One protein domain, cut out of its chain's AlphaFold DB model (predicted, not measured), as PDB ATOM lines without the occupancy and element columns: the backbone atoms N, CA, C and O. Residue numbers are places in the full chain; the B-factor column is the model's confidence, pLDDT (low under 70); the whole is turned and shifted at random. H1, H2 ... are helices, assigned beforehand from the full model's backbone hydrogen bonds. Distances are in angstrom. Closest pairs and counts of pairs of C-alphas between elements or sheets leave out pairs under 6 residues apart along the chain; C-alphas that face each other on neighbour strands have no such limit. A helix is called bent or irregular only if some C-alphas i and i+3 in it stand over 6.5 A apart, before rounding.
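Overview. This is residues 424 to 584 and 606 to 655 of the 899 residues of a protein of Zea mays (UniProt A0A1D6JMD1). Three long helices run lengthwise, H10 packing on H4 with one part and on H11 with another, while H6 packs on H11; at one end of this group H9 crosses H4 and H11, and H1 packs along H9. H2 and H3 lie at the corner where the chain turns from H1 to H4, while H7 and H8 fold into a V off to one side, between H6 and H9 along the chain. The printed part has 211 residues with eleven named helices, H1 to H11 in order, and no named strand; its class is all helix. It is only just compact, close to loose, with a radius of gyration of the C-alphas of 19.8 A and spans of 53 by 45 by 40 A.

Arrangement. H1, residues 424 to 442, touches H9, residues 555 to 576, at a steep tilt of 40 degrees, the same way; their closest C-alphas, of Ala 435 and Tyr 570, are 4.8 A apart. H9 is the hub, touching four helices. H1, with residues 435 to 442 alone, touches H4, residues 467 to 493, about perpendicular at 81 degrees, closest at the C-alphas of Thr 442 and Val 467, 5.8 A. H2, residues 445 to 453, and H3, residues 456 to 465, are close but not clearly touching, with the C-alphas of Gly 451 and Met 459 closest at 5.8 A. H4 touches H9 with residues 470 to 477 alone, about perpendicular at 85 degrees, closest at the C-alphas of Leu 474 and Thr 567, 4.8 A. H4 also touches H10, residues 606 to 623, at a shallow tilt of 30 degrees, the same way, closest at the C-alphas of Leu 488 and Tyr 620, 5.9 A. H5, residues 495 to 500, is apart from H6, residues 508 to 521. H6 touches H11, residues 630 to 653, at a shallow tilt of 20 degrees, the same way, closest at the C-alphas of Ala 515 and Ala 632, 6.8 A. H7, residues 524 to 538, touches H8, residues 540 to 552, at a steep tilt of 46 degrees, opposite ways, closest at the C-alphas of Gly 535 and Ala 543, 5.1 A. H8 and H9 meet only through their link. H9 touches H11 about perpendicular at 79 degrees, closest at the C-alphas of Val 557 and Thr 646, 5.5 A. H10 and H11 form a helical hairpin at a shallow tilt of 30 degrees, closest at the C-alphas of Gly 610 and Val 644, 4.8 A. Each O i to N i+4 pair is within hydrogen-bond range in H1, H2, H3, H4, H5, H6, H8 and H10; the counts are 9 of 11 in H7, 17 of 18 in H9 and 18 of 20 in H11.

Along the chain. H1 begins at C-alpha 424, (20.128, 8.879, 148.741), and is 26.6 A long. H4, the longest helix by residues, measures 38.1 A and ends at C-alpha 493, (29.453, 39.697, 175.435). H9 measures 31.6 A, H10 25.6 A and H11 30.6 A. H7 is only just irregular, with C-alphas 526 and 529 6.8 A apart; H11 is irregular, with C-alphas 648 and 651 7.5 A apart, and has a kink of 48 degrees near residue 647. H11 ends at C-alpha 653, (23.803, 5.843, 157.383).

Size, cuts and confidence. The two C-alphas farthest apart, of Arg 503 and Gly 583, are 56.9 A apart. Residues 585 to 605 are not printed, and C-alphas 584 and 606 are 18.8 A apart across this cut. Of the links that are printed whole, none is long. Residues 548 to 553, of which 548 to 552 belong to H8, stand free. The mean pLDDT of the printed part is 80.7, with residues 496 to 526, 578 to 584 and 624 to 636 under 70.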
ATOM      1  N   LEU A 424      19.973   7.523 148.199       87.50
ATOM      2  CA  LEU A 424      20.128   8.879 148.741       87.50
ATOM      3  C   LEU A 424      20.782   9.844 147.742       87.50
ATOM      4  O   LEU A 424      20.255  10.929 147.515       87.50
ATOM      5  N   ASN A 425      21.880   9.437 147.096       88.88
ATOM      6  CA  ASN A 425      22.598  10.283 146.135       88.88
ATOM      7  C   ASN A 425      21.732  10.658 144.927       88.88
ATOM      8  O   ASN A 425      21.800  11.790 144.448       88.88
ATOM      9  N   GLN A 426      20.921   9.719 144.432       86.00
ATOM     10  CA  GLN A 426      20.006   9.953 143.315       86.00
ATOM     11  C   GLN A 426      18.889  10.917 143.739       86.00
ATOM     12  O   GLN A 426      18.696  11.949 143.099       86.00
ATOM     13  N   ILE A 427      18.251  10.648 144.885       88.12
ATOM     14  CA  ILE A 427      17.181  11.483 145.441       88.12
ATOM     15  C   ILE A 427      17.687  12.905 145.719       88.12
ATOM     16  O   ILE A 427      17.063  13.875 145.297       88.12
ATOM     17  N   SER A 428      18.854  13.071 146.350       91.19
ATOM     18  CA  SER A 428      19.425  14.400 146.612       91.19
ATOM     19  C   SER A 428      19.741  15.171 145.328       91.19
ATOM     20  O   SER A 428      19.549  16.385 145.284       91.19
ATOM     21  N   LYS A 429      20.221  14.503 144.270       89.38
ATOM     22  CA  LYS A 429      20.444  15.143 142.959       89.38
ATOM     23  C   LYS A 429      19.120  15.588 142.327       89.38
ATOM     24  O   LYS A 429      19.054  16.692 141.785       89.38
ATOM     25  N   PHE A 430      18.066  14.780 142.442       87.06
ATOM     26  CA  PHE A 430      16.721  15.148 141.999       87.06
ATOM     27  C   PHE A 430      16.177  16.363 142.768       87.06
ATOM     28  O   PHE A 430      15.750  17.345 142.162       87.06
ATOM     29  N   GLU A 431      16.272  16.364 144.097       89.88
ATOM     30  CA  GLU A 431      15.833  17.495 144.920       89.88
ATOM     31  C   GLU A 431      16.649  18.765 144.661       89.88
ATOM     32  O   GLU A 431      16.093  19.864 144.637       89.88
ATOM     33  N   ALA A 432      17.953  18.629 144.405       91.25
ATOM     34  CA  ALA A 432      18.803  19.733 143.975       91.25
ATOM     35  C   ALA A 432      18.325  20.335 142.645       91.25
ATOM     36  O   ALA A 432      18.292  21.561 142.519       91.25
ATOM     37  N   LYS A 433      17.912  19.501 141.673       89.31
ATOM     38  CA  LYS A 433      17.318  19.964 140.405       89.31
ATOM     39  C   LYS A 433      16.073  20.810 140.675       89.31
ATOM     40  O   LYS A 433      15.993  21.932 140.180       89.31
ATOM     41  N   ILE A 434      15.131  20.304 141.474       89.50
ATOM     42  CA  ILE A 434      13.880  21.024 141.761       89.50
ATOM     43  C   ILE A 434      14.153  22.330 142.517       89.50
ATOM     44  O   ILE A 434      13.562  23.361 142.193       89.50
ATOM     45  N   ALA A 435      15.059  22.316 143.498       92.50
ATOM     46  CA  ALA A 435      15.409  23.500 144.276       92.50
ATOM     47  C   ALA A 435      16.068  24.591 143.416       92.50
ATOM     48  O   ALA A 435      15.696  25.759 143.521       92.50
ATOM     49  N   ASN A 436      16.994  24.217 142.527       91.00
ATOM     50  CA  ASN A 436      17.573  25.141 141.549       91.00
ATOM     51  C   ASN A 436      16.498  25.698 140.605       91.00
ATOM     52  O   ASN A 436      16.396  26.912 140.445       91.00
ATOM     53  N   GLY A 437      15.654  24.833 140.035       90.81
ATOM     54  CA  GLY A 437      14.585  25.256 139.131       90.81
ATOM     55  C   GLY A 437      13.556  26.174 139.800       90.81
ATOM     56  O   GLY A 437      13.071  27.109 139.172       90.81
ATOM     57  N   ASN A 438      13.265  25.989 141.091       92.31
ATOM     58  CA  ASN A 438      12.433  26.929 141.850       92.31
ATOM     59  C   ASN A 438      13.150  28.262 142.112       92.31
ATOM     60  O   ASN A 438      12.510  29.307 142.071       92.31
ATOM     61  N   GLY A 439      14.469  28.251 142.333       92.31
ATOM     62  CA  GLY A 439      15.267  29.479 142.417       92.31
ATOM     63  C   GLY A 439      15.199  30.302 141.124       92.31
ATOM     64  O   GLY A 439      15.036  31.520 141.176       92.31
ATOM     65  N   GLU A 440      15.240  29.641 139.963       90.50
ATOM     66  CA  GLU A 440      15.016  30.274 138.655       90.50
ATOM     67  C   GLU A 440      13.589  30.805 138.497       90.50
ATOM     68  O   GLU A 440      13.401  31.935 138.042       90.50
ATOM     69  N   GLN A 441      12.580  30.031 138.911       91.75
ATOM     70  CA  GLN A 441      11.178  30.461 138.881       91.75
ATOM     71  C   GLN A 441      10.960  31.729 139.712       91.75
ATOM     72  O   GLN A 441      10.307  32.653 139.222       91.75
ATOM     73  N   THR A 442      11.553  31.826 140.909       92.00
ATOM     74  CA  THR A 442      11.501  33.027 141.764       92.00
ATOM     75  C   THR A 442      12.020  34.273 141.042       92.00
ATOM     76  O   THR A 442      11.482  35.362 141.226       92.00
ATOM     77  N   LEU A 443      13.038  34.119 140.191       88.88
ATOM     78  CA  LEU A 443      13.630  35.205 139.404       88.88
ATOM     79  C   LEU A 443      12.948  35.403 138.035       88.88
ATOM     80  O   LEU A 443      13.326  36.294 137.269       88.88
ATOM     81  N   SER A 444      11.951  34.582 137.698       90.19
ATOM     82  CA  SER A 444      11.328  34.575 136.377       90.19
ATOM     83  C   SER A 444      10.291  35.689 136.200       90.19
ATOM     84  O   SER A 444       9.528  36.050 137.101       90.19
ATOM     85  N   ARG A 445      10.182  36.191 134.964       91.44
ATOM     86  CA  ARG A 445       9.109  37.123 134.572       91.44
ATOM     87  C   ARG A 445       7.724  36.474 134.600       91.44
ATOM     88  O   ARG A 445       6.729  37.189 134.674       91.44
ATOM     89  N   ASP A 446       7.655  35.150 134.502       91.44
ATOM     90  CA  ASP A 446       6.396  34.413 134.446       91.44
ATOM     91  C   ASP A 446       5.706  34.418 135.819       91.44
ATOM     92  O   ASP A 446       4.538  34.796 135.897       91.44
ATOM     93  N   ILE A 447       6.453  34.178 136.909       92.50
ATOM     94  CA  ILE A 447       5.955  34.356 138.286       92.50
ATOM     95  C   ILE A 447       5.543  35.808 138.552       92.50
ATOM     96  O   ILE A 447       4.460  36.048 139.088       92.50
ATOM     97  N   TYR A 448       6.348  36.788 138.123       93.38
ATOM     98  CA  TYR A 448       5.993  38.207 138.258       93.38
ATOM     99  C   TYR A 448       4.645  38.523 137.589       93.38
ATOM    100  O   TYR A 448       3.784  39.166 138.190       93.38
ATOM    101  N   ARG A 449       4.421  38.038 136.361       94.75
ATOM    102  CA  ARG A 449       3.163  38.245 135.623       94.75
ATOM    103  C   ARG A 449       1.982  37.519 136.261       94.75
ATOM    104  O   ARG A 449       0.893  38.086 136.292       94.75
ATOM    105  N   LEU A 450       2.185  36.298 136.760       93.75
ATOM    106  CA  LEU A 450       1.149  35.546 137.474       93.75
ATOM    107  C   LEU A 450       0.712  36.291 138.737       93.75
ATOM    108  O   LEU A 450      -0.484  36.481 138.939       93.75
ATOM    109  N   GLY A 451       1.666  36.809 139.517       91.44
ATOM    110  CA  GLY A 451       1.382  37.594 140.719       91.44
ATOM    111  C   GLY A 451       0.518  38.833 140.462       91.44
ATOM    112  O   GLY A 451      -0.316  39.167 141.292       91.44
ATOM    113  N   HIS A 452       0.640  39.473 139.292       91.06
ATOM    114  CA  HIS A 452      -0.201  40.622 138.916       91.06
ATOM    115  C   HIS A 452      -1.606  40.233 138.430       91.06
ATOM    116  O   HIS A 452      -2.473  41.098 138.328       91.06
ATOM    117  N   ARG A 453      -1.830  38.964 138.067       90.81
ATOM    118  CA  ARG A 453      -3.118  38.477 137.539       90.81
ATOM    119  C   ARG A 453      -3.917  37.649 138.536       90.81
ATOM    120  O   ARG A 453      -5.122  37.482 138.346       90.81
ATOM    121  N   PHE A 454      -3.271  37.104 139.557       92.88
ATOM    122  CA  PHE A 454      -3.952  36.401 140.630       92.88
ATOM    123  C   PHE A 454      -4.613  37.378 141.602       92.88
ATOM    124  O   PHE A 454      -4.068  38.429 141.923       92.88
ATOM    125  N   ASP A 455      -5.796  37.004 142.089       92.31
ATOM    126  CA  ASP A 455      -6.346  37.613 143.300       92.31
ATOM    127  C   ASP A 455      -5.511  37.214 144.524       92.31
ATOM    128  O   ASP A 455      -4.652  36.332 144.460       92.31
ATOM    129  N   PHE A 456      -5.788  37.857 145.657       93.12
ATOM    130  CA  PHE A 456      -5.048  37.645 146.896       93.12
ATOM    131  C   PHE A 456      -4.953  36.166 147.307       93.12
ATOM    132  O   PHE A 456      -3.872  35.712 147.680       93.12
ATOM    133  N   PHE A 457      -6.040  35.393 147.200       92.81
ATOM    134  CA  PHE A 457      -6.055  33.993 147.633       92.81
ATOM    135  C   PHE A 457      -5.244  33.101 146.699       92.81
ATOM    136  O   PHE A 457      -4.451  32.283 147.168       92.81
ATOM    137  N   ARG A 458      -5.384  33.281 145.379       92.69
ATOM    138  CA  ARG A 458      -4.563  32.555 144.398       92.69
ATOM    139  C   ARG A 458      -3.095  32.944 144.481       92.69
ATOM    140  O   ARG A 458      -2.234  32.076 144.397       92.69
ATOM    141  N   MET A 459      -2.791  34.218 144.714       92.94
ATOM    142  CA  MET A 459      -1.420  34.686 144.906       92.94
ATOM    143  C   MET A 459      -0.794  34.047 146.152       92.94
ATOM    144  O   MET A 459       0.310  33.511 146.070       92.94
ATOM    145  N   LEU A 460      -1.510  34.043 147.280       91.81
ATOM    146  CA  LEU A 460      -1.058  33.417 148.523       91.81
ATOM    147  C   LEU A 460      -0.859  31.906 148.352       91.81
ATOM    148  O   LEU A 460       0.154  31.358 148.784       91.81
ATOM    149  N   SER A 461      -1.801  31.249 147.672       92.50
ATOM    150  CA  SER A 461      -1.736  29.816 147.378       92.50
ATOM    151  C   SER A 461      -0.527  29.498 146.507       92.50
ATOM    152  O   SER A 461       0.291  28.674 146.891       92.50
ATOM    153  N   CYS A 462      -0.357  30.215 145.390       92.06
ATOM    154  CA  CYS A 462       0.795  30.065 144.506       92.06
ATOM    155  C   CYS A 462       2.106  30.298 145.263       92.06
ATOM    156  O   CYS A 462       3.049  29.533 145.081       92.06
ATOM    157  N   TYR A 463       2.179  31.312 146.134       90.94
ATOM    158  CA  TYR A 463       3.360  31.550 146.958       90.94
ATOM    159  C   TYR A 463       3.680  30.325 147.820       90.94
ATOM    160  O   TYR A 463       4.764  29.765 147.690       90.94
ATOM    161  N   PHE A 464       2.747  29.850 148.646       86.69
ATOM    162  CA  PHE A 464       3.036  28.752 149.573       86.69
ATOM    163  C   PHE A 464       3.256  27.395 148.904       86.69
ATOM    164  O   PHE A 464       3.950  26.561 149.480       86.69
ATOM    165  N   THR A 465       2.710  27.165 147.710       86.06
ATOM    166  CA  THR A 465       2.810  25.864 147.029       86.06
ATOM    167  C   THR A 465       3.928  25.792 145.992       86.06
ATOM    168  O   THR A 465       4.268  24.698 145.545       86.06
ATOM    169  N   THR A 466       4.530  26.929 145.620       87.31
ATOM    170  CA  THR A 466       5.653  26.992 144.669       87.31
ATOM    171  C   THR A 466       6.888  27.642 145.312       87.31
ATOM    172  O   THR A 466       7.511  27.071 146.207       87.31
ATOM    173  N   VAL A 467       7.238  28.862 144.905       89.62
ATOM    174  CA  VAL A 467       8.460  29.593 145.278       89.62
ATOM    175  C   VAL A 467       8.578  29.887 146.779       89.62
ATOM    176  O   VAL A 467       9.666  29.818 147.353       89.62
ATOM    177  N   GLY A 468       7.461  30.162 147.452       88.50
ATOM    178  CA  GLY A 468       7.414  30.484 148.878       88.50
ATOM    179  C   GLY A 468       7.722  29.295 149.785       88.50
ATOM    180  O   GLY A 468       8.278  29.506 150.862       88.50
ATOM    181  N   PHE A 469       7.462  28.054 149.357       86.75
ATOM    182  CA  PHE A 469       7.872  26.854 150.098       86.75
ATOM    183  C   PHE A 469       9.401  26.780 150.237       86.75
ATOM    184  O   PHE A 469       9.936  26.634 151.342       86.75
ATOM    185  N   TYR A 470      10.119  26.949 149.123       90.88
ATOM    186  CA  TYR A 470      11.584  26.933 149.101       90.88
ATOM    187  C   TYR A 470      12.184  28.153 149.798       90.88
ATOM    188  O   TYR A 470      13.165  28.028 150.535       90.88
ATOM    189  N   PHE A 471      11.563  29.323 149.641       91.31
ATOM    190  CA  PHE A 471      11.966  30.522 150.367       91.31
ATOM    191  C   PHE A 471      11.803  30.370 151.886       91.31
ATOM    192  O   PHE A 471      12.731  30.665 152.635       91.31
ATOM    193  N   SER A 472      10.671  29.839 152.351       87.31
ATOM    194  CA  SER A 472      10.415  29.599 153.780       87.31
ATOM    195  C   SER A 472      11.359  28.542 154.360       87.31
ATOM    196  O   SER A 472      11.843  28.679 155.483       87.31
ATOM    197  N   THR A 473      11.685  27.518 153.569       85.44
ATOM    198  CA  THR A 473      12.705  26.512 153.895       85.44
ATOM    199  C   THR A 473      14.083  27.154 154.088       85.44
ATOM    200  O   THR A 473      14.733  26.936 155.113       85.44
ATOM    201  N   LEU A 474      14.497  28.021 153.156       89.69
ATOM    202  CA  LEU A 474      15.742  28.785 153.265       89.69
ATOM    203  C   LEU A 474      15.752  29.671 154.515       89.69
ATOM    204  O   LEU A 474      16.718  29.634 155.278       89.69
ATOM    205  N   LEU A 475      14.675  30.423 154.761       88.69
ATOM    206  CA  LEU A 475      14.542  31.262 155.954       88.69
ATOM    207  C   LEU A 475      14.609  30.453 157.249       88.69
ATOM    208  O   LEU A 475      15.193  30.919 158.226       88.69
ATOM    209  N   THR A 476      14.063  29.238 157.262       83.50
ATOM    210  CA  THR A 476      14.113  28.351 158.430       83.50
ATOM    211  C   THR A 476      15.556  28.014 158.796       83.50
ATOM    212  O   THR A 476      15.954  28.182 159.948       83.50
ATOM    213  N   VAL A 477      16.376  27.619 157.817       85.50
ATOM    214  CA  VAL A 477      17.800  27.335 158.045       85.50
ATOM    215  C   VAL A 477      18.575  28.606 158.397       85.50
ATOM    216  O   VAL A 477      19.386  28.585 159.318       85.50
ATOM    217  N   VAL A 478      18.312  29.733 157.728       88.12
ATOM    218  CA  VAL A 478      18.943  31.020 158.077       88.12
ATOM    219  C   VAL A 478      18.621  31.412 159.520       88.12
ATOM    220  O   VAL A 478      19.507  31.861 160.241       88.12
ATOM    221  N   THR A 479      17.391  31.177 159.978       84.56
ATOM    222  CA  THR A 479      16.974  31.446 161.360       84.56
ATOM    223  C   THR A 479      17.767  30.608 162.358       84.56
ATOM    224  O   THR A 479      18.153  31.136 163.395       84.56
ATOM    225  N   VAL A 480      18.089  29.345 162.044       82.38
ATOM    226  CA  VAL A 480      18.973  28.510 162.881       82.38
ATOM    227  C   VAL A 480      20.354  29.154 163.038       82.38
ATOM    228  O   VAL A 480      20.858  29.269 164.155       82.38
ATOM    229  N   TYR A 481      20.946  29.632 161.941       86.94
ATOM    230  CA  TYR A 481      22.236  30.326 161.978       86.94
ATOM    231  C   TYR A 481      22.170  31.634 162.767       86.94
ATOM    232  O   TYR A 481      23.010  31.863 163.636       86.94
ATOM    233  N   VAL A 482      21.172  32.481 162.497       86.56
ATOM    234  CA  VAL A 482      20.972  33.751 163.212       86.56
ATOM    235  C   VAL A 482      20.755  33.499 164.700       86.56
ATOM    236  O   VAL A 482      21.331  34.203 165.527       86.56
ATOM    237  N   PHE A 483      19.979  32.474 165.050       80.62
ATOM    238  CA  PHE A 483      19.740  32.082 166.431       80.62
ATOM    239  C   PHE A 483      21.035  31.656 167.130       80.62
ATOM    240  O   PHE A 483      21.348  32.199 168.186       80.62
ATOM    241  N   LEU A 484      21.813  30.735 166.549       81.19
ATOM    242  CA  LEU A 484      23.044  30.234 167.174       81.19
ATOM    243  C   LEU A 484      24.136  31.299 167.260       81.19
ATOM    244  O   LEU A 484      24.736  31.462 168.320       81.19
ATOM    245  N   TYR A 485      24.371  32.064 166.191       86.88
ATOM    246  CA  TYR A 485      25.328  33.173 166.230       86.88
ATOM    247  C   TYR A 485      24.873  34.283 167.179       86.88
ATOM    248  O   TYR A 485      25.679  34.781 167.960       86.88
ATOM    249  N   GLY A 486      23.588  34.646 167.162       82.44
ATOM    250  CA  GLY A 486      23.027  35.637 168.079       82.44
ATOM    251  C   GLY A 486      23.188  35.215 169.539       82.44
ATOM    252  O   GLY A 486      23.648  36.003 170.362       82.44
ATOM    253  N   ARG A 487      22.891  33.948 169.855       75.94
ATOM    254  CA  ARG A 487      23.102  33.371 171.190       75.94
ATOM    255  C   ARG A 487      24.564  33.362 171.589       75.94
ATOM    256  O   ARG A 487      24.891  33.788 172.690       75.94
ATOM    257  N   LEU A 488      25.436  32.942 170.684       81.94
ATOM    258  CA  LEU A 488      26.864  32.960 170.926       81.94
ATOM    259  C   LEU A 488      27.359  34.375 171.249       81.94
ATOM    260  O   LEU A 488      28.102  34.554 172.206       81.94
ATOM    261  N   TYR A 489      26.936  35.391 170.497       84.62
ATOM    262  CA  TYR A 489      27.354  36.770 170.754       84.62
ATOM    263  C   TYR A 489      26.794  37.326 172.069       84.62
ATOM    264  O   TYR A 489      27.486  38.086 172.745       84.62
ATOM    265  N   LEU A 490      25.590  36.919 172.485       78.69
ATOM    266  CA  LEU A 490      25.054  37.253 173.811       78.69
ATOM    267  C   LEU A 490      25.861  36.601 174.943       78.69
ATOM    268  O   LEU A 490      26.171  37.276 175.926       78.69
ATOM    269  N   ALA A 491      26.248  35.334 174.780       76.69
ATOM    270  CA  ALA A 491      27.089  34.619 175.737       76.69
ATOM    271  C   ALA A 491      28.488  35.257 175.831       76.69
ATOM    272  O   ALA A 491      28.955  35.611 176.912       76.69
ATOM    273  N   LEU A 492      29.136  35.500 174.685       79.44
ATOM    274  CA  LEU A 492      30.489  36.063 174.624       79.44
ATOM    275  C   LEU A 492      30.555  37.543 175.030       79.44
ATOM    276  O   LEU A 492      31.613  38.013 175.432       79.44
ATOM    277  N   SER A 493      29.463  38.301 174.964       78.38
ATOM    278  CA  SER A 493      29.453  39.697 175.435       78.38
ATOM    279  C   SER A 493      29.193  39.839 176.939       78.38
ATOM    280  O   SER A 493      29.335  40.938 177.468       78.38
ATOM    281  N   GLY A 494      28.799  38.766 177.634       71.25
ATOM    282  CA  GLY A 494      28.354  38.829 179.032       71.25
ATOM    283  C   GLY A 494      26.969  39.469 179.214       71.25
ATOM    284  O   GLY A 494      26.459  39.534 180.331       71.25
ATOM    285  N   LEU A 495      26.312  39.900 178.128       71.00
ATOM    286  CA  LEU A 495      24.929  40.388 178.160       71.00
ATOM    287  C   LEU A 495      23.957  39.297 178.601       71.00
ATOM    288  O   LEU A 495      22.967  39.612 179.251       71.00
ATOM    289  N   GLU A 496      24.228  38.028 178.285       68.75
ATOM    290  CA  GLU A 496      23.406  36.914 178.766       68.75
ATOM    291  C   GLU A 496      23.407  36.832 180.301       68.75
ATOM    292  O   GLU A 496      22.350  36.641 180.898       68.75
ATOM    293  N   GLU A 497      24.549  37.079 180.950       64.19
ATOM    294  CA  GLU A 497      24.661  37.138 182.411       64.19
ATOM    295  C   GLU A 497      23.879  38.331 182.989       64.19
ATOM    296  O   GLU A 497      23.080  38.157 183.912       64.19
ATOM    297  N   GLY A 498      24.005  39.519 182.388       63.28
ATOM    298  CA  GLY A 498      23.239  40.707 182.789       63.28
ATOM    299  C   GLY A 498      21.728  40.564 182.573       63.28
ATOM    300  O   GLY A 498      20.929  41.001 183.401       63.28
ATOM    301  N   LEU A 499      21.316  39.890 181.497       63.03
ATOM    302  CA  LEU A 499      19.917  39.569 181.220       63.03
ATOM    303  C   LEU A 499      19.389  38.508 182.195       63.03
ATOM    304  O   LEU A 499      18.249  38.639 182.637       63.03
ATOM    305  N   SER A 500      20.205  37.510 182.574       56.84
ATOM    306  CA  SER A 500      19.869  36.447 183.545       56.84
ATOM    307  C   SER A 500      19.474  36.970 184.930       56.84
ATOM    308  O   SER A 500      18.664  36.349 185.621       56.84
ATOM    309  N   GLN A 501      19.996  38.140 185.304       58.75
ATOM    310  CA  GLN A 501      19.706  38.827 186.562       58.75
ATOM    311  C   GLN A 501      18.449  39.721 186.484       58.75
ATOM    312  O   GLN A 501      17.915  40.132 187.515       58.75
ATOM    313  N   GLY A 502      17.931  39.996 185.281       55.72
ATOM    314  CA  GLY A 502      16.723  40.789 185.047       55.72
ATOM    315  C   GLY A 502      15.433  39.958 184.977       55.72
ATOM    316  O   GLY A 502      15.401  38.834 184.481       55.72
ATOM    317  N   ARG A 503      14.302  40.556 185.387       50.69
ATOM    318  CA  ARG A 503      12.936  39.976 185.319       50.69
ATOM    319  C   ARG A 503      12.448  39.612 183.897       50.69
ATOM    320  O   ARG A 503      11.362  39.055 183.764       50.69
ATOM    321  N   LEU A 504      13.217  39.901 182.843       49.94
ATOM    322  CA  LEU A 504      12.812  39.740 181.437       49.94
ATOM    323  C   LEU A 504      12.818  38.284 180.920       49.94
ATOM    324  O   LEU A 504      12.356  38.029 179.809       49.94
ATOM    325  N   ILE A 505      13.318  37.317 181.698       52.16
ATOM    326  CA  ILE A 505      13.506  35.916 181.257       52.16
ATOM    327  C   ILE A 505      12.331  34.988 181.611       52.16
ATOM    328  O   ILE A 505      12.259  33.857 181.129       52.16
ATOM    329  N   HIS A 506      11.333  35.468 182.357       51.94
ATOM    330  CA  HIS A 506      10.071  34.748 182.592       51.94
ATOM    331  C   HIS A 506       9.048  34.938 181.464       51.94
ATOM    332  O   HIS A 506       7.846  35.003 181.703       51.94
ATOM    333  N   ASN A 507       9.499  35.005 180.210       55.06
ATOM    334  CA  ASN A 507       8.587  35.069 179.073       55.06
ATOM    335  C   ASN A 507       8.170  33.645 178.667       55.06
ATOM    336  O   ASN A 507       8.612  33.097 177.657       55.06
ATOM    337  N   HIS A 508       7.321  33.033 179.497       56.75
ATOM    338  CA  HIS A 508       6.660  31.750 179.229       56.75
ATOM    339  C   HIS A 508       6.051  31.673 177.807       56.75
ATOM    340  O   HIS A 508       6.202  30.635 177.163       56.75
ATOM    341  N   PRO A 509       5.467  32.755 177.241       57.75
ATOM    342  CA  PRO A 509       4.999  32.758 175.853       57.75
ATOM    343  C   PRO A 509       6.112  32.547 174.818       57.75
ATOM    344  O   PRO A 509       5.904  31.831 173.844       57.75
ATOM    345  N   LEU A 510       7.307  33.110 175.033       51.03
ATOM    346  CA  LEU A 510       8.453  32.929 174.134       51.03
ATOM    347  C   LEU A 510       8.982  31.490 174.192       51.03
ATOM    348  O   LEU A 510       9.337  30.921 173.164       51.03
ATOM    349  N   GLN A 511       9.003  30.883 175.382       53.81
ATOM    350  CA  GLN A 511       9.379  29.476 175.539       53.81
ATOM    351  C   GLN A 511       8.372  28.545 174.860       53.81
ATOM    352  O   GLN A 511       8.786  27.630 174.153       53.81
ATOM    353  N   ILE A 512       7.067  28.805 175.015       58.72
ATOM    354  CA  ILE A 512       6.021  28.068 174.296       58.72
ATOM    355  C   ILE A 512       6.176  28.255 172.784       58.72
ATOM    356  O   ILE A 512       6.089  27.270 172.065       58.72
ATOM    357  N   ALA A 513       6.433  29.473 172.295       56.69
ATOM    358  CA  ALA A 513       6.605  29.743 170.866       56.69
ATOM    359  C   ALA A 513       7.823  29.014 170.266       56.69
ATOM    360  O   ALA A 513       7.750  28.494 169.157       56.69
ATOM    361  N   LEU A 514       8.931  28.926 171.007       52.41
ATOM    362  CA  LEU A 514      10.121  28.180 170.583       52.41
ATOM    363  C   LEU A 514       9.901  26.659 170.649       52.41
ATOM    364  O   LEU A 514      10.322  25.931 169.749       52.41
ATOM    365  N   ALA A 515       9.211  26.167 171.682       53.78
ATOM    366  CA  ALA A 515       8.863  24.754 171.807       53.78
ATOM    367  C   ALA A 515       7.853  24.317 170.730       53.78
ATOM    368  O   ALA A 515       8.038  23.274 170.102       53.78
ATOM    369  N   SER A 516       6.830  25.130 170.451       57.56
ATOM    370  CA  SER A 516       5.859  24.871 169.384       57.56
ATOM    371  C   SER A 516       6.524  24.911 168.009       57.56
ATOM    372  O   SER A 516       6.281  24.017 167.202       57.56
ATOM    373  N   GLN A 517       7.446  25.850 167.773       57.50
ATOM    374  CA  GLN A 517       8.270  25.869 166.566       57.50
ATOM    375  C   GLN A 517       9.094  24.583 166.421       57.50
ATOM    376  O   GLN A 517       9.149  24.042 165.321       57.50
ATOM    377  N   SER A 518       9.678  24.051 167.502       55.91
ATOM    378  CA  SER A 518      10.451  22.801 167.444       55.91
ATOM    379  C   SER A 518       9.584  21.574 167.122       55.91
ATOM    380  O   SER A 518       9.977  20.758 166.294       55.91
ATOM    381  N   LEU A 519       8.365  21.477 167.672       50.31
ATOM    382  CA  LEU A 519       7.397  20.420 167.337       50.31
ATOM    383  C   LEU A 519       6.922  20.503 165.878       50.31
ATOM    384  O   LEU A 519       6.778  19.480 165.209       50.31
ATOM    385  N   VAL A 520       6.722  21.720 165.365       52.09
ATOM    386  CA  VAL A 520       6.385  21.964 163.955       52.09
ATOM    387  C   VAL A 520       7.577  21.656 163.033       52.09
ATOM    388  O   VAL A 520       7.391  21.054 161.976       52.09
ATOM    389  N   GLN A 521       8.802  22.000 163.446       51.31
ATOM    390  CA  GLN A 521      10.048  21.732 162.714       51.31
ATOM    391  C   GLN A 521      10.459  20.257 162.712       51.31
ATOM    392  O   GLN A 521      11.081  19.823 161.748       51.31
ATOM    393  N   LEU A 522      10.070  19.470 163.722       51.28
ATOM    394  CA  LEU A 522      10.250  18.010 163.744       51.28
ATOM    395  C   LEU A 522       9.409  17.279 162.677       51.28
ATOM    396  O   LEU A 522       9.419  16.054 162.612       51.28
ATOM    397  N   GLY A 523       8.692  18.015 161.823       53.50
ATOM    398  CA  GLY A 523       8.053  17.476 160.629       53.50
ATOM    399  C   GLY A 523       6.660  16.906 160.866       53.50
ATOM    400  O   GLY A 523       6.054  16.431 159.914       53.50
ATOM    401  N   PHE A 524       6.103  16.999 162.079       60.88
ATOM    402  CA  PHE A 524       4.777  16.445 162.383       60.88
ATOM    403  C   PHE A 524       3.667  17.081 161.528       60.88
ATOM    404  O   PHE A 524       2.857  16.371 160.939       60.88
ATOM    405  N   LEU A 525       3.672  18.414 161.371       61.62
ATOM    406  CA  LEU A 525       2.724  19.098 160.477       61.62
ATOM    407  C   LEU A 525       3.000  18.824 158.994       61.62
ATOM    408  O   LEU A 525       2.063  18.782 158.204       61.62
ATOM    409  N   MET A 526       4.261  18.604 158.613       63.94
ATOM    410  CA  MET A 526       4.627  18.254 157.233       63.94
ATOM    411  C   MET A 526       4.246  16.810 156.880       63.94
ATOM    412  O   MET A 526       3.994  16.510 155.718       63.94
ATOM    413  N   ALA A 527       4.172  15.923 157.875       70.06
ATOM    414  CA  ALA A 527       3.719  14.545 157.726       70.06
ATOM    415  C   ALA A 527       2.187  14.423 157.730       70.06
ATOM    416  O   ALA A 527       1.658  13.415 157.271       70.06
ATOM    417  N   LEU A 528       1.456  15.437 158.210       77.69
ATOM    418  CA  LEU A 528      -0.001  15.383 158.327       77.69
ATOM    419  C   LEU A 528      -0.716  15.123 156.985       77.69
ATOM    420  O   LEU A 528      -1.562  14.233 156.965       77.69
ATOM    421  N   PRO A 529      -0.393  15.798 155.860       81.62
ATOM    422  CA  PRO A 529      -1.043  15.506 154.580       81.62
ATOM    423  C   PRO A 529      -0.853  14.051 154.139       81.62
ATOM    424  O   PRO A 529      -1.800  13.412 153.693       81.62
ATOM    425  N   MET A 530       0.349  13.507 154.346       82.62
ATOM    426  CA  MET A 530       0.663  12.107 154.059       82.62
ATOM    427  C   MET A 530      -0.145  11.159 154.954       82.62
ATOM    428  O   MET A 530      -0.712  10.187 154.467       82.62
ATOM    429  N   MET A 531      -0.249  11.462 156.249       83.50
ATOM    430  CA  MET A 531      -1.039  10.679 157.202       83.50
ATOM    431  C   MET A 531      -2.527  10.677 156.876       83.50
ATOM    432  O   MET A 531      -3.176   9.637 156.979       83.50
ATOM    433  N   MET A 532      -3.060  11.832 156.480       87.00
ATOM    434  CA  MET A 532      -4.447  11.954 156.047       87.00
ATOM    435  C   MET A 532      -4.685  11.153 154.771       87.00
ATOM    436  O   MET A 532      -5.665  10.422 154.703       87.00
ATOM    437  N   GLU A 533      -3.773  11.224 153.803       87.12
ATOM    438  CA  GLU A 533      -3.891  10.478 152.551       87.12
ATOM    439  C   GLU A 533      -3.872   8.960 152.776       87.12
ATOM    440  O   GLU A 533      -4.787   8.254 152.354       87.12
ATOM    441  N   ILE A 534      -2.879   8.451 153.515       84.12
ATOM    442  CA  ILE A 534      -2.802   7.021 153.854       84.12
ATOM    443  C   ILE A 534      -4.025   6.610 154.685       84.12
ATOM    444  O   ILE A 534      -4.582   5.531 154.480       84.12
ATOM    445  N   GLY A 535      -4.478   7.477 155.595       87.12
ATOM    446  CA  GLY A 535      -5.660   7.247 156.420       87.12
ATOM    447  C   GLY A 535      -6.950   7.126 155.610       87.12
ATOM    448  O   GLY A 535      -7.769   6.260 155.913       87.12
ATOM    449  N   LEU A 536      -7.113   7.947 154.570       85.88
ATOM    450  CA  LEU A 536      -8.281   7.941 153.689       85.88
ATOM    451  C   LEU A 536      -8.273   6.762 152.706       85.88
ATOM    452  O   LEU A 536      -9.326   6.178 152.468       85.88
ATOM    453  N   GLU A 537      -7.114   6.382 152.160       81.00
ATOM    454  CA  GLU A 537      -7.032   5.282 151.187       81.00
ATOM    455  C   GLU A 537      -6.930   3.889 151.829       81.00
ATOM    456  O   GLU A 537      -7.464   2.920 151.291       81.00
ATOM    457  N   ARG A 538      -6.210   3.760 152.953       81.56
ATOM    458  CA  ARG A 538      -5.858   2.463 153.574       81.56
ATOM    459  C   ARG A 538      -6.357   2.304 155.010       81.56
ATOM    460  O   ARG A 538      -6.194   1.235 155.597       81.56
ATOM    461  N   GLY A 539      -6.971   3.342 155.577       88.50
ATOM    462  CA  GLY A 539      -7.467   3.371 156.950       88.50
ATOM    463  C   GLY A 539      -6.465   3.953 157.954       88.50
ATOM    464  O   GLY A 539      -5.253   3.742 157.877       88.50
ATOM    465  N   PHE A 540      -6.981   4.662 158.962       90.31
ATOM    466  CA  PHE A 540      -6.168   5.369 159.963       90.31
ATOM    467  C   PHE A 540      -5.285   4.458 160.830       90.31
ATOM    468  O   PHE A 540      -4.211   4.879 161.255       90.31
ATOM    469  N   GLY A 541      -5.699   3.210 161.078       89.62
ATOM    470  CA  GLY A 541      -4.878   2.238 161.809       89.62
ATOM    471  C   GLY A 541      -3.597   1.877 161.052       89.62
ATOM    472  O   GLY A 541      -2.512   1.876 161.635       89.62
ATOM    473  N   GLN A 542      -3.711   1.655 159.738       86.38
ATOM    474  CA  GLN A 542      -2.555   1.418 158.875       86.38
ATOM    475  C   GLN A 542      -1.684   2.670 158.778       86.38
ATOM    476  O   GLN A 542      -0.470   2.566 158.907       86.38
ATOM    477  N   ALA A 543      -2.290   3.854 158.640       88.62
ATOM    478  CA  ALA A 543      -1.551   5.114 158.603       88.62
ATOM    479  C   ALA A 543      -0.686   5.318 159.858       88.62
ATOM    480  O   ALA A 543       0.482   5.685 159.753       88.62
ATOM    481  N   LEU A 544      -1.225   5.028 161.051       88.19
ATOM    482  CA  LEU A 544      -0.465   5.111 162.301       88.19
ATOM    483  C   LEU A 544       0.693   4.103 162.346       88.19
ATOM    484  O   LEU A 544       1.796   4.461 162.757       88.19
ATOM    485  N   SER A 545       0.456   2.863 161.906       87.44
ATOM    486  CA  SER A 545       1.501   1.836 161.801       87.44
ATOM    487  C   SER A 545       2.625   2.269 160.850       87.44
ATOM    488  O   SER A 545       3.804   2.207 161.207       87.44
ATOM    489  N   ASP A 546       2.259   2.793 159.678       85.44
ATOM    490  CA  ASP A 546       3.199   3.272 158.665       85.44
ATOM    491  C   ASP A 546       4.028   4.450 159.196       85.44
ATOM    492  O   ASP A 546       5.245   4.466 159.016       85.44
ATOM    493  N   LEU A 547       3.422   5.388 159.935       85.00
ATOM    494  CA  LEU A 547       4.143   6.497 160.570       85.00
ATOM    495  C   LEU A 547       5.201   6.017 161.563       85.00
ATOM    496  O   LEU A 547       6.325   6.532 161.578       85.00
ATOM    497  N   ILE A 548       4.841   5.047 162.408       86.75
ATOM    498  CA  ILE A 548       5.755   4.472 163.398       86.75
ATOM    499  C   ILE A 548       6.904   3.767 162.674       86.75
ATOM    500  O   ILE A 548       8.068   4.034 162.979       86.75
ATOM    501  N   MET A 549       6.601   2.942 161.667       86.31
ATOM    502  CA  MET A 549       7.623   2.251 160.877       86.31
ATOM    503  C   MET A 549       8.551   3.217 160.140       86.31
ATOM    504  O   MET A 549       9.765   3.035 160.182       86.31
ATOM    505  N   MET A 550       8.021   4.279 159.529       85.50
ATOM    506  CA  MET A 550       8.836   5.283 158.842       85.50
ATOM    507  C   MET A 550       9.820   5.968 159.798       85.50
ATOM    508  O   MET A 550      10.992   6.146 159.462       85.50
ATOM    509  N   ASN A 551       9.386   6.308 161.013       86.06
ATOM    510  CA  ASN A 551      10.271   6.897 162.020       86.06
ATOM    511  C   ASN A 551      11.322   5.903 162.536       86.06
ATOM    512  O   ASN A 551      12.485   6.285 162.672       86.06
ATOM    513  N   LEU A 552      10.955   4.634 162.755       85.62
ATOM    514  CA  LEU A 552      11.905   3.570 163.116       85.62
ATOM    515  C   LEU A 552      12.964   3.339 162.024       85.62
ATOM    516  O   LEU A 552      14.102   3.002 162.333       85.62
ATOM    517  N   GLN A 553      12.610   3.575 160.760       87.12
ATOM    518  CA  GLN A 553      13.513   3.522 159.608       87.12
ATOM    519  C   GLN A 553      14.254   4.849 159.339       87.12
ATOM    520  O   GLN A 553      14.896   4.999 158.297       87.12
ATOM    521  N   LEU A 554      14.200   5.804 160.275       89.06
ATOM    522  CA  LEU A 554      14.899   7.096 160.243       89.06
ATOM    523  C   LEU A 554      14.391   8.112 159.205       89.06
ATOM    524  O   LEU A 554      15.162   8.954 158.733       89.06
ATOM    525  N   ALA A 555      13.088   8.126 158.909       86.38
ATOM    526  CA  ALA A 555      12.478   9.143 158.043       86.38
ATOM    527  C   ALA A 555      12.801  10.588 158.480       86.38
ATOM    528  O   ALA A 555      13.100  11.431 157.638       86.38
ATOM    529  N   THR A 556      12.829  10.878 159.786       85.88
ATOM    530  CA  THR A 556      13.184  12.210 160.317       85.88
ATOM    531  C   THR A 556      14.607  12.632 159.951       85.88
ATOM    532  O   THR A 556      14.831  13.794 159.601       85.88
ATOM    533  N   VAL A 557      15.566  11.698 159.967       89.44
ATOM    534  CA  VAL A 557      16.949  11.952 159.528       89.44
ATOM    535  C   VAL A 557      16.961  12.224 158.024       89.44
ATOM    536  O   VAL A 557      17.552  13.200 157.571       89.44
ATOM    537  N   PHE A 558      16.246  11.418 157.239       89.44
ATOM    538  CA  PHE A 558      16.157  11.608 155.793       89.44
ATOM    539  C   PHE A 558      15.562  12.977 155.406       89.44
ATOM    540  O   PHE A 558      16.184  13.730 154.654       89.44
ATOM    541  N   PHE A 559      14.400  13.353 155.951       87.06
ATOM    542  CA  PHE A 559      13.744  14.619 155.604       87.06
ATOM    543  C   PHE A 559      14.507  15.851 156.116       87.06
ATOM    544  O   PHE A 559      14.562  16.874 155.431       87.06
ATOM    545  N   THR A 560      15.169  15.751 157.272       87.94
ATOM    546  CA  THR A 560      16.047  16.819 157.785       87.94
ATOM    547  C   THR A 560      17.298  16.987 156.913       87.94
ATOM    548  O   THR A 560      17.772  18.107 156.693       87.94
ATOM    549  N   PHE A 561      17.826  15.893 156.358       92.06
ATOM    550  CA  PHE A 561      18.908  15.941 155.375       92.06
ATOM    551  C   PHE A 561      18.443  16.578 154.053       92.06
ATOM    552  O   PHE A 561      19.060  17.524 153.563       92.06
ATOM    553  N   SER A 562      17.297  16.146 153.524       90.00
ATOM    554  CA  SER A 562      16.644  16.729 152.339       90.00
ATOM    555  C   SER A 562      16.453  18.254 152.447       90.00
ATOM    556  O   SER A 562      16.722  18.996 151.495       90.00
ATOM    557  N   LEU A 563      16.074  18.756 153.630       89.00
ATOM    558  CA  LEU A 563      15.949  20.193 153.908       89.00
ATOM    559  C   LEU A 563      17.250  20.966 153.620       89.00
ATOM    560  O   LEU A 563      17.214  22.070 153.061       89.00
ATOM    561  N   GLY A 564      18.402  20.384 153.974       91.12
ATOM    562  CA  GLY A 564      19.728  20.948 153.713       91.12
ATOM    563  C   GLY A 564      20.029  21.055 152.218       91.12
ATOM    564  O   GLY A 564      20.486  22.107 151.751       91.12
ATOM    565  N   THR A 565      19.676  20.014 151.457       93.19
ATOM    566  CA  THR A 565      19.783  19.980 149.989       93.19
ATOM    567  C   THR A 565      18.950  21.098 149.365       93.19
ATOM    568  O   THR A 565      19.501  21.962 148.677       93.19
ATOM    569  N   LYS A 566      17.643  21.141 149.663       92.06
ATOM    570  CA  LYS A 566      16.709  22.146 149.124       92.06
ATOM    571  C   LYS A 566      17.191  23.565 149.404       92.06
ATOM    572  O   LYS A 566      17.297  24.380 148.492       92.06
ATOM    573  N   THR A 567      17.573  23.831 150.651       92.31
ATOM    574  CA  THR A 567      18.075  25.137 151.087       92.31
ATOM    575  C   THR A 567      19.352  25.550 150.358       92.31
ATOM    576  O   THR A 567      19.475  26.695 149.926       92.31
ATOM    577  N   HIS A 568      20.333  24.646 150.255       93.44
ATOM    578  CA  HIS A 568      21.627  24.970 149.660       93.44
ATOM    579  C   HIS A 568      21.492  25.357 148.189       93.44
ATOM    580  O   HIS A 568      21.989  26.408 147.794       93.44
ATOM    581  N   TYR A 569      20.822  24.519 147.399       92.81
ATOM    582  CA  TYR A 569      20.710  24.731 145.959       92.81
ATOM    583  C   TYR A 569      19.776  25.902 145.629       92.81
ATOM    584  O   TYR A 569      20.145  26.754 144.824       92.81
ATOM    585  N   TYR A 570      18.653  26.050 146.342       93.62
ATOM    586  CA  TYR A 570      17.777  27.218 146.191       93.62
ATOM    587  C   TYR A 570      18.505  28.537 146.515       93.62
ATOM    588  O   TYR A 570      18.496  29.469 145.712       93.62
ATOM    589  N   GLY A 571      19.201  28.612 147.657       91.56
ATOM    590  CA  GLY A 571      19.950  29.810 148.054       91.56
ATOM    591  C   GLY A 571      21.116  30.135 147.113       91.56
ATOM    592  O   GLY A 571      21.313  31.297 146.757       91.56
ATOM    593  N   ARG A 572      21.855  29.113 146.653       89.50
ATOM    594  CA  ARG A 572      22.937  29.278 145.668       89.50
ATOM    595  C   ARG A 572      22.403  29.837 144.348       89.50
ATOM    596  O   ARG A 572      23.013  30.756 143.801       89.50
ATOM    597  N   MET A 573      21.268  29.326 143.868       89.81
ATOM    598  CA  MET A 573      20.639  29.811 142.642       89.81
ATOM    599  C   MET A 573      20.216  31.283 142.760       89.81
ATOM    600  O   MET A 573      20.484  32.063 141.851       89.81
ATOM    601  N   LEU A 574      19.630  31.691 143.892       89.25
ATOM    602  CA  LEU A 574      19.236  33.088 144.116       89.25
ATOM    603  C   LEU A 574      20.424  34.064 144.148       89.25
ATOM    604  O   LEU A 574      20.309  35.177 143.642       89.25
ATOM    605  N   LEU A 575      21.553  33.669 144.750       86.88
ATOM    606  CA  LEU A 575      22.711  34.555 144.937       86.88
ATOM    607  C   LEU A 575      23.643  34.625 143.721       86.88
ATOM    608  O   LEU A 575      24.221  35.681 143.442       86.88
ATOM    609  N   HIS A 576      23.832  33.509 143.016       85.69
ATOM    610  CA  HIS A 576      24.853  33.406 141.965       85.69
ATOM    611  C   HIS A 576      24.299  33.018 140.597       85.69
ATOM    612  O   HIS A 576      24.965  33.265 139.593       85.69
ATOM    613  N   GLY A 577      23.106  32.429 140.540       82.44
ATOM    614  CA  GLY A 577      22.589  31.812 139.328       82.44
ATOM    615  C   GLY A 577      23.421  30.616 138.853       82.44
ATOM    616  O   GLY A 577      24.218  30.046 139.601       82.44
ATOM    617  N   GLY A 578      23.244  30.249 137.580       68.81
ATOM    618  CA  GLY A 578      24.063  29.235 136.913       68.81
ATOM    619  C   GLY A 578      23.759  27.803 137.348       68.81
ATOM    620  O   GLY A 578      24.689  27.015 137.530       68.81
ATOM    621  N   ALA A 579      22.479  27.468 137.534       65.00
ATOM    622  CA  ALA A 579      22.073  26.090 137.753       65.00
ATOM    623  C   ALA A 579      22.575  25.205 136.602       65.00
ATOM    624  O   ALA A 579      22.436  25.541 135.428       65.00
ATOM    625  N   GLN A 580      23.189  24.079 136.955       61.03
ATOM    626  CA  GLN A 580      23.575  23.039 136.010       61.03
ATOM    627  C   GLN A 580      22.840  21.770 136.396       61.03
ATOM    628  O   GLN A 580      22.846  21.385 137.575       61.03
ATOM    629  N   TYR A 581      22.224  21.110 135.420       53.44
ATOM    630  CA  TYR A 581      21.708  19.777 135.657       53.44
ATOM    631  C   TYR A 581      22.864  18.824 135.966       53.44
ATOM    632  O   TYR A 581      23.891  18.779 135.288       53.44
ATOM    633  N   ARG A 582      22.690  18.032 137.021       56.94
ATOM    634  CA  ARG A 582      23.514  16.855 137.279       56.94
ATOM    635  C   ARG A 582      22.611  15.652 137.072       56.94
ATOM    636  O   ARG A 582      21.642  15.498 137.812       56.94
ATOM    637  N   GLY A 583      22.933  14.823 136.081       47.72
ATOM    638  CA  GLY A 583      22.186  13.603 135.787       47.72
ATOM    639  C   GLY A 583      21.954  12.759 137.042       47.72
ATOM    640  O   GLY A 583      22.894  12.473 137.795       47.72
ATOM    641  N   THR A 584      20.704  12.366 137.272       50.34
ATOM    642  CA  THR A 584      20.375  11.314 138.233       50.34
ATOM    643  C   THR A 584      20.612   9.984 137.522       50.34
ATOM    644  O   THR A 584      19.985   9.685 136.509       50.34
ATOM    645  N   HIS A 606      26.058  20.169 152.906       95.94
ATOM    646  CA  HIS A 606      25.787  19.645 154.249       95.94
ATOM    647  C   HIS A 606      27.015  19.667 155.153       95.94
ATOM    648  O   HIS A 606      26.951  20.284 156.209       95.94
ATOM    649  N   PHE A 607      28.137  19.051 154.767       96.62
ATOM    650  CA  PHE A 607      29.238  18.791 155.710       96.62
ATOM    651  C   PHE A 607      29.868  20.059 156.267       96.62
ATOM    652  O   PHE A 607      29.995  20.208 157.477       96.62
ATOM    653  N   VAL A 608      30.182  21.011 155.391       94.75
ATOM    654  CA  VAL A 608      30.690  22.328 155.782       94.75
ATOM    655  C   VAL A 608      29.750  23.013 156.771       94.75
ATOM    656  O   VAL A 608      30.175  23.486 157.821       94.75
ATOM    657  N   LYS A 609      28.456  23.015 156.450       94.50
ATOM    658  CA  LYS A 609      27.423  23.659 157.257       94.50
ATOM    659  C   LYS A 609      27.224  22.956 158.599       94.50
ATOM    660  O   LYS A 609      27.123  23.617 159.625       94.50
ATOM    661  N   GLY A 610      27.210  21.627 158.595       95.25
ATOM    662  CA  GLY A 610      27.092  20.791 159.785       95.25
ATOM    663  C   GLY A 610      28.284  20.965 160.723       95.25
ATOM    664  O   GLY A 610      28.078  21.105 161.922       95.25
ATOM    665  N   ILE A 611      29.511  21.042 160.195       95.56
ATOM    666  CA  ILE A 611      30.720  21.299 160.994       95.56
ATOM    667  C   ILE A 611      30.692  22.714 161.581       95.56
ATOM    668  O   ILE A 611      31.025  22.886 162.751       95.56
ATOM    669  N   GLU A 612      30.260  23.722 160.818       94.12
ATOM    670  CA  GLU A 612      30.087  25.088 161.334       94.12
ATOM    671  C   GLU A 612      29.086  25.118 162.499       94.12
ATOM    672  O   GLU A 612      29.410  25.614 163.577       94.12
ATOM    673  N   LEU A 613      27.903  24.521 162.322       92.06
ATOM    674  CA  LEU A 613      26.886  24.424 163.373       92.06
ATOM    675  C   LEU A 613      27.379  23.611 164.581       92.06
ATOM    676  O   LEU A 613      27.135  24.004 165.719       92.06
ATOM    677  N   MET A 614      28.123  22.525 164.357       93.62
ATOM    678  CA  MET A 614      28.744  21.728 165.418       93.62
ATOM    679  C   MET A 614      29.719  22.565 166.249       93.62
ATOM    680  O   MET A 614      29.661  22.535 167.477       93.62
ATOM    681  N   ILE A 615      30.592  23.343 165.596       92.25
ATOM    682  CA  ILE A 615      31.532  24.246 166.271       92.25
ATOM    683  C   ILE A 615      30.759  25.271 167.108       92.25
ATOM    684  O   ILE A 615      31.090  25.467 168.274       92.25
ATOM    685  N   LEU A 616      29.707  25.881 166.554       89.38
ATOM    686  CA  LEU A 616      28.871  26.839 167.284       89.38
ATOM    687  C   LEU A 616      28.213  26.214 168.519       89.38
ATOM    688  O   LEU A 616      28.228  26.833 169.580       89.38
ATOM    689  N   LEU A 617      27.686  24.992 168.409       87.94
ATOM    690  CA  LEU A 617      27.075  24.276 169.533       87.94
ATOM    691  C   LEU A 617      28.097  23.914 170.616       87.94
ATOM    692  O   LEU A 617      27.812  24.099 171.796       87.94
ATOM    693  N   ILE A 618      29.291  23.448 170.234       89.00
ATOM    694  CA  ILE A 618      30.381  23.165 171.183       89.00
ATOM    695  C   ILE A 618      30.760  24.440 171.935       89.00
ATOM    696  O   ILE A 618      30.889  24.429 173.155       89.00
ATOM    697  N   VAL A 619      30.909  25.557 171.224       86.31
ATOM    698  CA  VAL A 619      31.287  26.833 171.839       86.31
ATOM    699  C   VAL A 619      30.176  27.346 172.748       86.31
ATOM    700  O   VAL A 619      30.450  27.781 173.864       86.31
ATOM    701  N   TYR A 620      28.921  27.251 172.312       80.38
ATOM    702  CA  TYR A 620      27.780  27.612 173.142       80.38
ATOM    703  C   TYR A 620      27.720  26.760 174.418       80.38
ATOM    704  O   TYR A 620      27.512  27.304 175.493       80.38
ATOM    705  N   GLN A 621      28.012  25.460 174.343       81.81
ATOM    706  CA  GLN A 621      28.097  24.593 175.522       81.81
ATOM    707  C   GLN A 621      29.264  24.966 176.460       81.81
ATOM    708  O   GLN A 621      29.183  24.729 177.663       81.81
ATOM    709  N   LEU A 622      30.355  25.535 175.930       81.94
ATOM    710  CA  LEU A 622      31.531  25.939 176.711       81.94
ATOM    711  C   LEU A 622      31.386  27.297 177.410       81.94
ATOM    712  O   LEU A 622      32.027  27.496 178.444       81.94
ATOM    713  N   PHE A 623      30.635  28.236 176.827       78.06
ATOM    714  CA  PHE A 623      30.541  29.628 177.299       78.06
ATOM    715  C   PHE A 623      29.121  30.074 177.674       78.06
ATOM    716  O   PHE A 623      28.968  31.092 178.343       78.06
ATOM    717  N   GLY A 624      28.085  29.350 177.250       69.56
ATOM    718  CA  GLY A 624      26.692  29.663 177.554       69.56
ATOM    719  C   GLY A 624      26.329  29.357 179.007       69.56
ATOM    720  O   GLY A 624      26.803  28.387 179.599       69.56
ATOM    721  N   GLN A 625      25.457  30.184 179.583       63.78
ATOM    722  CA  GLN A 625      24.871  29.964 180.908       63.78
ATOM    723  C   GLN A 625      23.546  29.199 180.751       63.78
ATOM    724  O   GLN A 625      22.652  29.635 180.022       63.78
ATOM    725  N   SER A 626      23.402  28.048 181.417       52.19
ATOM    726  CA  SER A 626      22.207  27.200 181.301       52.19
ATOM    727  C   SER A 626      20.932  27.937 181.720       52.19
ATOM    728  O   SER A 626      20.820  28.453 182.835       52.19
ATOM    729  N   TYR A 627      19.924  27.922 180.844       53.22
ATOM    730  CA  TYR A 627      18.564  28.349 181.171       53.22
ATOM    731  C   TYR A 627      18.062  27.577 182.402       53.22
ATOM    732  O   TYR A 627      18.129  26.350 182.434       53.22
ATOM    733  N   ARG A 628      17.471  28.265 183.389       49.22
ATOM    734  CA  ARG A 628      16.846  27.618 184.566       49.22
ATOM    735  C   ARG A 628      15.661  26.691 184.224       49.22
ATOM    736  O   ARG A 628      15.195  25.975 185.100       49.22
ATOM    737  N   SER A 629      15.177  26.681 182.975       55.12
ATOM    738  CA  SER A 629      14.215  25.686 182.477       55.12
ATOM    739  C   SER A 629      14.957  24.588 181.713       55.12
ATOM    740  O   SER A 629      15.228  24.712 180.516       55.12
ATOM    741  N   THR A 630      15.275  23.504 182.421       59.41
ATOM    742  CA  THR A 630      15.979  22.318 181.906       59.41
ATOM    743  C   THR A 630      15.318  21.749 180.644       59.41
ATOM    744  O   THR A 630      16.001  21.306 179.729       59.41
ATOM    745  N   ILE A 631      13.988  21.818 180.550       58.94
ATOM    746  CA  ILE A 631      13.214  21.199 179.469       58.94
ATOM    747  C   ILE A 631      13.378  21.956 178.141       58.94
ATOM    748  O   ILE A 631      13.704  21.347 177.124       58.94
ATOM    749  N   ALA A 632      13.210  23.284 178.130       58.34
ATOM    750  CA  ALA A 632      13.315  24.079 176.899       58.34
ATOM    751  C   ALA A 632      14.743  24.073 176.324       58.34
ATOM    752  O   ALA A 632      14.926  23.987 175.108       58.34
ATOM    753  N   TYR A 633      15.754  24.106 177.201       64.62
ATOM    754  CA  TYR A 633      17.157  23.982 176.806       64.62
ATOM    755  C   TYR A 633      17.439  22.632 176.135       64.62
ATOM    756  O   TYR A 633      18.076  22.595 175.082       64.62
ATOM    757  N   ILE A 634      16.922  21.536 176.703       64.81
ATOM    758  CA  ILE A 634      17.084  20.192 176.138       64.81
ATOM    759  C   ILE A 634      16.414  20.093 174.764       64.81
ATOM    760  O   ILE A 634      17.066  19.638 173.831       64.81
ATOM    761  N   PHE A 635      15.172  20.559 174.589       64.94
ATOM    762  CA  PHE A 635      14.476  20.460 173.293       64.94
ATOM    763  C   PHE A 635      15.162  21.252 172.169       64.94
ATOM    764  O   PHE A 635      15.333  20.742 171.057       64.94
ATOM    765  N   ILE A 636      15.601  22.482 172.452       66.38
ATOM    766  CA  ILE A 636      16.304  23.313 171.464       66.38
ATOM    767  C   ILE A 636      17.674  22.703 171.148       66.38
ATOM    768  O   ILE A 636      18.028  22.538 169.986       66.38
ATOM    769  N   THR A 637      18.439  22.309 172.164       72.94
ATOM    770  CA  THR A 637      19.797  21.788 171.954       72.94
ATOM    771  C   THR A 637      19.767  20.423 171.265       72.94
ATOM    772  O   THR A 637      20.541  20.185 170.342       72.94
ATOM    773  N   PHE A 638      18.825  19.550 171.635       79.75
ATOM    774  CA  PHE A 638      18.634  18.244 171.006       79.75
ATOM    775  C   PHE A 638      18.267  18.362 169.525       79.75
ATOM    776  O   PHE A 638      18.881  17.690 168.700       79.75
ATOM    777  N   SER A 639      17.317  19.232 169.163       78.31
ATOM    778  CA  SER A 639      16.932  19.425 167.754       78.31
ATOM    779  C   SER A 639      18.086  19.964 166.897       78.31
ATOM    780  O   SER A 639      18.275  19.508 165.770       78.31
ATOM    781  N   MET A 640      18.922  20.853 167.445       82.44
ATOM    782  CA  MET A 640      20.115  21.359 166.753       82.44
ATOM    783  C   MET A 640      21.204  20.293 166.597       82.44
ATOM    784  O   MET A 640      21.797  20.173 165.525       82.44
ATOM    785  N   TRP A 641      21.449  19.476 167.627       88.81
ATOM    786  CA  TRP A 641      22.370  18.341 167.513       88.81
ATOM    787  C   TRP A 641      21.863  17.289 166.531       88.81
ATOM    788  O   TRP A 641      22.654  16.773 165.743       88.81
ATOM    789  N   LEU A 642      20.557  17.013 166.513       88.38
ATOM    790  CA  LEU A 642      19.947  16.117 165.536       88.38
ATOM    791  C   LEU A 642      20.160  16.631 164.106       88.38
ATOM    792  O   LEU A 642      20.559  15.847 163.245       88.38
ATOM    793  N   LEU A 643      19.967  17.934 163.859       88.50
ATOM    794  CA  LEU A 643      20.254  18.573 162.569       88.50
ATOM    795  C   LEU A 643      21.723  18.384 162.159       88.50
ATOM    796  O   LEU A 643      21.998  17.952 161.040       88.50
ATOM    797  N   VAL A 644      22.661  18.660 163.072       93.19
ATOM    798  CA  VAL A 644      24.107  18.512 162.835       93.19
ATOM    799  C   VAL A 644      24.473  17.066 162.512       93.19
ATOM    800  O   VAL A 644      25.071  16.808 161.469       93.19
ATOM    801  N   LEU A 645      24.091  16.115 163.365       94.38
ATOM    802  CA  LEU A 645      24.398  14.696 163.170       94.38
ATOM    803  C   LEU A 645      23.799  14.172 161.865       94.38
ATOM    804  O   LEU A 645      24.454  13.439 161.127       94.38
ATOM    805  N   THR A 646      22.585  14.610 161.544       92.94
ATOM    806  CA  THR A 646      21.914  14.266 160.293       92.94
ATOM    807  C   THR A 646      22.690  14.772 159.078       92.94
ATOM    808  O   THR A 646      22.977  13.997 158.170       92.94
ATOM    809  N   TRP A 647      23.083  16.048 159.051       95.06
ATOM    810  CA  TRP A 647      23.836  16.618 157.927       95.06
ATOM    811  C   TRP A 647      25.226  16.004 157.753       95.06
ATOM    812  O   TRP A 647      25.707  15.924 156.624       95.06
ATOM    813  N   LEU A 648      25.866  15.558 158.835       96.38
ATOM    814  CA  LEU A 648      27.191  14.941 158.778       96.38
ATOM    815  C   LEU A 648      27.148  13.457 158.400       96.38
ATOM    816  O   LEU A 648      28.008  13.012 157.643       96.38
ATOM    817  N   PHE A 649      26.167  12.694 158.896       95.56
ATOM    818  CA  PHE A 649      26.230  11.229 158.854       95.56
ATOM    819  C   PHE A 649      25.116  10.530 158.069       95.56
ATOM    820  O   PHE A 649      25.272   9.345 157.769       95.56
ATOM    821  N   ALA A 650      24.045  11.221 157.656       93.75
ATOM    822  CA  ALA A 650      22.993  10.599 156.842       93.75
ATOM    823  C   ALA A 650      23.518   9.942 155.545       93.75
ATOM    824  O   ALA A 650      23.075   8.830 155.252       93.75
ATOM    825  N   PRO A 651      24.495  10.523 154.807       93.88
ATOM    826  CA  PRO A 651      25.050   9.879 153.619       93.88
ATOM    827  C   PRO A 651      25.663   8.513 153.869       93.88
ATOM    828  O   PRO A 651      25.566   7.664 153.001       93.88
ATOM    829  N   PHE A 652      26.258   8.285 155.040       92.31
ATOM    830  CA  PHE A 652      26.861   6.998 155.391       92.31
ATOM    831  C   PHE A 652      25.822   6.047 155.983       92.31
ATOM    832  O   PHE A 652      25.827   4.855 155.687       92.31
ATOM    833  N   LEU A 653      24.882   6.594 156.758       90.88
ATOM    834  CA  LEU A 653      23.803   5.843 157.383       90.88
ATOM    835  C   LEU A 653      22.840   5.232 156.371       90.88
ATOM    836  O   LEU A 653      22.366   4.134 156.614       90.88
ATOM    837  N   PHE A 654      22.581   5.905 155.250       89.00
ATOM    838  CA  PHE A 654      21.725   5.411 154.169       89.00
ATOM    839  C   PHE A 654      22.505   4.767 153.008       89.00
ATOM    840  O   PHE A 654      21.915   4.450 151.974       89.00
ATOM    841  N   ASN A 655      23.819   4.577 153.155       87.31
ATOM    842  CA  ASN A 655      24.654   3.930 152.147       87.31
ATOM    843  C   ASN A 655      24.623   2.403 152.324       87.31
ATOM    844  O   ASN A 655      24.967   1.936 153.416       87.31
TER     845      ASN A 655